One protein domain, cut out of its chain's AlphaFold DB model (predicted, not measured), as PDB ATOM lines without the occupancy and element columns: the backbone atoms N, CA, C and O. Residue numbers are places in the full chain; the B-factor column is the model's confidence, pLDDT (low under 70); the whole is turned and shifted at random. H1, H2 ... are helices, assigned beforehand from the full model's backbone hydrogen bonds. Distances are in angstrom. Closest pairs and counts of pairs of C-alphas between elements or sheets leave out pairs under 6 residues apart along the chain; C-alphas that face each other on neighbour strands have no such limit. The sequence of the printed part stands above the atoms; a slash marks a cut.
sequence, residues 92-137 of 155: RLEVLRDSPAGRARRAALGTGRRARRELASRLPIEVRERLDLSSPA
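AT A GLANCE: This is residues 92 to 137 of the 155 residues of the protein "GNAT family N-acetyltransferase" of Acidiferrimicrobium australe (UniProt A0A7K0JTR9). One long straight helix, H1, makes the length of this domain, and the chain folds back over it from both ends: the unnamed residues 92 to 99 before it, and the short helix H2 with the unnamed residues 131 to 137 after it. The two ends of the printed part come within 7.4 A of each other on the same side of H1, a loose, elongated loop with the helix as its long side. The printed part has 46 residues with two named helices, H1 then H2, and no named strand; the class is all helix. The whole is loose, with a radius of gyration of the C-alphas of 13.3 A, and a rod in outline, spanning 40 by 18 by 10 A.

IN THESE COORDINATES: Find C-alpha 100 at (299.658, 357.620, 284.298); from there H1, residues 100 to 122, runs 33.2 A to C-alpha 122 at (280.717, 381.500, 271.125). Farther on, H2, residues 125 to 130, ends at C-alpha 130 at (291.399, 390.836, 272.277).

HOW THE PARTS SIT: Look first at H1, then at H2, which follows after a tight link of 2 residues. The two are close but not clearly touching: the closest C-alphas, those of Ala 120 and Arg 128, are 6.0 A apart. Their lines stand at a steep tilt of 53 degrees, and they run opposite ways. In H1 and H2 every O i to N i+4 pair is within hydrogen-bond range. At the other end, residues 99 to 104, of which 100 to 104 belong to H1, stand free.

THE WHOLE: The two C-alphas farthest apart, those of Ser 99 and Glu 126, are 40.3 A apart. The printed part has no cut. In the B-factor column the mean pLDDT of the printed part is 76.8; you will find values under 70 at residue 125 and residues 128 to 137.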
ATOM      1  N   ARG A  92     304.153 373.790 267.965       81.81
ATOM      2  CA  ARG A  92     304.431 373.454 269.363       81.81
ATOM      3  C   ARG A  92     304.165 371.974 269.604       81.81
ATOM      4  O   ARG A  92     303.011 371.548 269.667       81.81
ATOM      5  N   LEU A  93     305.233 371.216 269.820       85.06
ATOM      6  CA  LEU A  93     305.149 369.831 270.267       85.06
ATOM      7  C   LEU A  93     305.277 369.766 271.788       85.06
ATOM      8  O   LEU A  93     306.225 370.279 272.377       85.06
ATOM      9  N   GLU A  94     304.309 369.121 272.431       85.75
ATOM     10  CA  GLU A  94     304.363 368.800 273.856       85.75
ATOM     11  C   GLU A  94     304.548 367.290 274.002       85.75
ATOM     12  O   GLU A  94     303.608 366.511 273.823       85.75
ATOM     13  N   VAL A  95     305.782 366.880 274.298       90.00
ATOM     14  CA  VAL A  95     306.139 365.475 274.505       90.00
ATOM     15  C   VAL A  95     305.992 365.149 275.985       90.00
ATOM     16  O   VAL A  95     306.610 365.774 276.845       90.00
ATOM     17  N   LEU A  96     305.141 364.172 276.284       91.12
ATOM     18  CA  LEU A  96     304.869 363.705 277.639       91.12
ATOM     19  C   LEU A  96     305.327 362.258 277.758       91.12
ATOM     20  O   LEU A  96     305.134 361.470 276.831       91.12
ATOM     21  N   ARG A  97     305.895 361.911 278.915       92.94
ATOM     22  CA  ARG A  97     306.244 360.527 279.246       92.94
ATOM     23  C   ARG A  97     304.997 359.642 279.153       92.94
ATOM     24  O   ARG A  97     303.923 360.059 279.590       92.94
ATOM     25  N   ASP A  98     305.148 358.419 278.650       93.12
ATOM     26  CA  ASP A  98     304.079 357.423 278.716       93.12
ATOM     27  C   ASP A  98     303.960 356.852 280.138       93.12
ATOM     28  O   ASP A  98     304.536 355.831 280.499       93.12
ATOM     29  N   SER A  99     303.272 357.600 280.995       95.88
ATOM     30  CA  SER A  99     302.984 357.242 282.381       95.88
ATOM     31  C   SER A  99     301.561 357.671 282.742       95.88
ATOM     32  O   SER A  99     300.988 358.516 282.046       95.88
ATOM     33  N   PRO A 100     300.972 357.166 283.844       96.12
ATOM     34  CA  PRO A 100     299.658 357.620 284.298       96.12
ATOM     35  C   PRO A 100     299.564 359.150 284.429       96.12
ATOM     36  O   PRO A 100     298.619 359.756 283.927       96.12
ATOM     37  N   ALA A 101     300.593 359.795 284.994       94.06
ATOM     38  CA  ALA A 101     300.660 361.253 285.108       94.06
ATOM     39  C   ALA A 101     300.761 361.951 283.738       94.06
ATOM     40  O   ALA A 101     300.118 362.977 283.506       94.06
ATOM     41  N   GLY A 102     301.531 361.385 282.801       92.94
ATOM     42  CA  GLY A 102     301.632 361.897 281.436       92.94
ATOM     43  C   GLY A 102     300.318 361.782 280.661       92.94
ATOM     44  O   GLY A 102     299.919 362.730 279.985       92.94
ATOM     45  N   ARG A 103     299.590 360.668 280.816       92.25
ATOM     46  CA  ARG A 103     298.253 360.475 280.233       92.25
ATOM     47  C   ARG A 103     297.231 361.441 280.828       92.25
ATOM     48  O   ARG A 103     296.514 362.086 280.066       92.25
ATOM     49  N   ALA A 104     297.218 361.614 282.150       92.50
ATOM     50  CA  ALA A 104     296.353 362.588 282.816       92.50
ATOM     51  C   ALA A 104     296.623 364.020 282.323       92.50
ATOM     52  O   ALA A 104     295.693 364.746 281.970       92.50
ATOM     53  N   ARG A 105     297.898 364.415 282.196       89.50
ATOM     54  CA  ARG A 105     298.273 365.734 281.662       89.50
ATOM     55  C   ARG A 105     297.892 365.899 280.192       89.50
ATOM     56  O   ARG A 105     297.397 366.960 279.820       89.50
ATOM     57  N   ARG A 106     298.057 364.861 279.366       89.50
ATOM     58  CA  ARG A 106     297.600 364.856 277.967       89.50
ATOM     59  C   ARG A 106     296.090 365.068 277.881       89.50
ATOM     60  O   ARG A 106     295.648 365.898 277.090       89.50
ATOM     61  N   ALA A 107     295.321 364.353 278.702       87.94
ATOM     62  CA  ALA A 107     293.873 364.506 278.776       87.94
ATOM     63  C   ALA A 107     293.493 365.933 279.196       87.94
ATOM     64  O   ALA A 107     292.730 366.584 278.490       87.94
ATOM     65  N   ALA A 108     294.104 366.471 280.256       87.44
ATOM     66  CA  ALA A 108     293.849 367.834 280.725       87.44
ATOM     67  C   ALA A 108     294.155 368.901 279.658       87.44
ATOM     68  O   ALA A 108     293.351 369.806 279.431       87.44
ATOM     69  N   LEU A 109     295.284 368.775 278.953       84.81
ATOM     70  CA  LEU A 109     295.644 369.667 277.846       84.81
ATOM     71  C   LEU A 109     294.658 369.545 276.677       84.81
ATOM     72  O   LEU A 109     294.258 370.558 276.104       84.81
ATOM     73  N   GLY A 110     294.238 368.323 276.336       81.06
ATOM     74  CA  GLY A 110     293.237 368.064 275.301       81.06
ATOM     75  C   GLY A 110     291.884 368.698 275.628       81.06
ATOM     76  O   GLY A 110     291.330 369.423 274.800       81.06
ATOM     77  N   THR A 111     291.382 368.492 276.847       80.00
ATOM     78  CA  THR A 111     290.111 369.058 277.320       80.00
ATOM     79  C   THR A 111     290.176 370.580 277.409       80.00
ATOM     80  O   THR A 111     289.275 371.254 276.918       80.00
ATOM     81  N   GLY A 112     291.270 371.144 277.933       76.06
ATOM     82  CA  GLY A 112     291.473 372.594 277.997       76.06
ATOM     83  C   GLY A 112     291.503 373.254 276.615       76.06
ATOM     84  O   GLY A 112     290.907 374.312 276.424       76.06
ATOM     85  N   ARG A 113     292.131 372.612 275.620       75.06
ATOM     86  CA  ARG A 113     292.132 373.087 274.224       75.06
ATOM     87  C   ARG A 113     290.734 373.042 273.601       75.06
ATOM     88  O   ARG A 113     290.358 373.991 272.920       75.06
ATOM     89  N   ARG A 114     289.958 371.978 273.844       73.75
ATOM     90  CA  ARG A 114     288.564 371.861 273.369       73.75
ATOM     91  C   ARG A 114     287.667 372.922 274.001       73.75
ATOM     92  O   ARG A 114     287.029 373.670 273.275       73.75
ATOM     93  N   ALA A 115     287.702 373.053 275.326       76.38
ATOM     94  CA  ALA A 115     286.927 374.058 276.050       76.38
ATOM     95  C   ALA A 115     287.269 375.486 275.594       76.38
ATOM     96  O   ALA A 115     286.371 376.294 275.388       76.38
ATOM     97  N   ARG A 116     288.555 375.790 275.360       74.69
ATOM     98  CA  ARG A 116     288.974 377.079 274.785       74.69
ATOM     99  C   ARG A 116     288.425 377.302 273.380       74.69
ATOM    100  O   ARG A 116     287.977 378.406 273.103       74.69
ATOM    101  N   ARG A 117     288.445 376.288 272.505       73.38
ATOM    102  CA  ARG A 117     287.873 376.386 271.149       73.38
ATOM    103  C   ARG A 117     286.363 376.619 271.176       73.38
ATOM    104  O   ARG A 117     285.892 377.479 270.445       73.38
ATOM    105  N   GLU A 118     285.640 375.903 272.032       78.06
ATOM    106  CA  GLU A 118     284.189 376.054 272.223       78.06
ATOM    107  C   GLU A 118     283.818 377.414 272.821       78.06
ATOM    108  O   GLU A 118     282.871 378.064 272.394       78.06
ATOM    109  N   LEU A 119     284.583 377.890 273.805       77.44
ATOM    110  CA  LEU A 119     284.379 379.228 274.351       77.44
ATOM    111  C   LEU A 119     284.682 380.294 273.292       77.44
ATOM    112  O   LEU A 119     283.916 381.235 273.128       77.44
ATOM    113  N   ALA A 120     285.772 380.127 272.541       77.06
ATOM    114  CA  ALA A 120     286.139 381.037 271.467       77.06
ATOM    115  C   ALA A 120     285.095 381.055 270.342       77.06
ATOM    116  O   ALA A 120     284.817 382.125 269.821       77.06
ATOM    117  N   SER A 121     284.484 379.924 269.971       75.12
ATOM    118  CA  SER A 121     283.458 379.886 268.916       75.12
ATOM    119  C   SER A 121     282.174 380.635 269.290       75.12
ATOM    120  O   SER A 121     281.471 381.097 268.397       75.12
ATOM    121  N   ARG A 122     281.900 380.803 270.590       82.62
ATOM    122  CA  ARG A 122     280.717 381.500 271.125       82.62
ATOM    123  C   ARG A 122     280.936 382.989 271.396       82.62
ATOM    124  O   ARG A 122     279.979 383.693 271.705       82.62
ATOM    125  N   LEU A 123     282.176 383.465 271.329       79.25
ATOM    126  CA  LEU A 123     282.513 384.864 271.578       79.25
ATOM    127  C   LEU A 123     282.513 385.673 270.270       79.25
ATOM    128  O   LEU A 123     282.960 385.154 269.242       79.25
ATOM    129  N   PRO A 124     282.088 386.953 270.300       77.88
ATOM    130  CA  PRO A 124     282.255 387.866 269.173       77.88
ATOM    131  C   PRO A 124     283.718 387.931 268.721       77.88
ATOM    132  O   PRO A 124     284.632 387.843 269.547       77.88
ATOM    133  N   ILE A 125     283.945 388.112 267.416       65.19
ATOM    134  CA  ILE A 125     285.285 388.131 266.796       65.19
ATOM    135  C   ILE A 125     286.224 389.107 267.524       65.19
ATOM    136  O   ILE A 125     287.338 388.738 267.888       65.19
ATOM    137  N   GLU A 126     285.724 390.290 267.867       70.81
ATOM    138  CA  GLU A 126     286.454 391.346 268.583       70.81
ATOM    139  C   GLU A 126     286.976 390.896 269.959       70.81
ATOM    140  O   GLU A 126     288.061 391.284 270.397       70.81
ATOM    141  N   VAL A 127     286.212 390.053 270.662       71.56
ATOM    142  CA  VAL A 127     286.586 389.517 271.978       71.56
ATOM    143  C   VAL A 127     287.609 388.392 271.824       71.56
ATOM    144  O   VAL A 127     288.539 388.292 272.626       71.56
ATOM    145  N   ARG A 128     287.484 387.571 270.774       63.66
ATOM    146  CA  ARG A 128     288.452 386.509 270.456       63.66
ATOM    147  C   ARG A 128     289.816 387.083 270.098       63.66
ATOM    148  O   ARG A 128     290.812 386.547 270.571       63.66
ATOM    149  N   GLU A 129     289.850 388.162 269.320       59.19
ATOM    150  CA  GLU A 129     291.078 388.883 268.966       59.19
ATOM    151  C   GLU A 129     291.711 389.549 270.190       59.19
ATOM    152  O   GLU A 129     292.911 389.424 270.418       59.19
ATOM    153  N   ARG A 130     290.905 390.191 271.048       60.00
ATOM    154  CA  ARG A 130     291.399 390.836 272.277       60.00
ATOM    155  C   ARG A 130     291.959 389.834 273.298       60.00
ATOM    156  O   ARG A 130     292.843 390.189 274.079       60.00
ATOM    157  N   LEU A 131     291.450 388.601 273.303       61.47
ATOM    158  CA  LEU A 131     291.918 387.497 274.152       61.47
ATOM    159  C   LEU A 131     292.920 386.557 273.452       61.47
ATOM    160  O   LEU A 131     293.404 385.626 274.095       61.47
ATOM    161  N   ASP A 132     293.230 386.798 272.172       60.69
ATOM    162  CA  ASP A 132     294.106 385.985 271.313       60.69
ATOM    163  C   ASP A 132     293.747 384.480 271.302       60.69
ATOM    164  O   ASP A 132     294.589 383.581 271.298       60.69
ATOM    165  N   LEU A 133     292.442 384.186 271.351       56.03
ATOM    166  CA  LEU A 133     291.907 382.816 271.395       56.03
ATOM    167  C   LEU A 133     291.892 382.130 270.018       56.03
ATOM    168  O   LEU A 133     291.586 380.941 269.920       56.03
ATOM    169  N   SER A 134     292.193 382.875 268.955       46.16
ATOM    170  CA  SER A 134     292.405 382.386 267.589       46.16
ATOM    171  C   SER A 134     293.783 381.741 267.399       46.16
ATOM    172  O   SER A 134     293.926 380.899 266.512       46.16
ATOM    173  N   SER A 135     294.772 382.057 268.246       46.56
ATOM    174  CA  SER A 135     296.088 381.419 268.214       46.56
ATOM    175  C   SER A 135     296.053 380.046 268.909       46.56
ATOM    176  O   SER A 135     295.717 379.953 270.096       46.56
ATOM    177  N   PRO A 136     296.444 378.942 268.238       44.69
ATOM    178  CA  PRO A 136     296.446 377.604 268.839       44.69
ATOM    179  C   PRO A 136     297.411 377.469 270.032       44.69
ATOM    180  O   PRO A 136     297.327 376.487 270.773       44.69
ATOM    181  N   ALA A 137     298.307 378.442 270.239       45.78
ATOM    182  CA  ALA A 137     299.312 378.433 271.295       45.78
ATOM    183  C   ALA A 137     298.880 379.147 272.590       45.78
ATOM    184  O   ALA A 137     299.472 378.883 273.635       45.78
TER     185      ALA A 137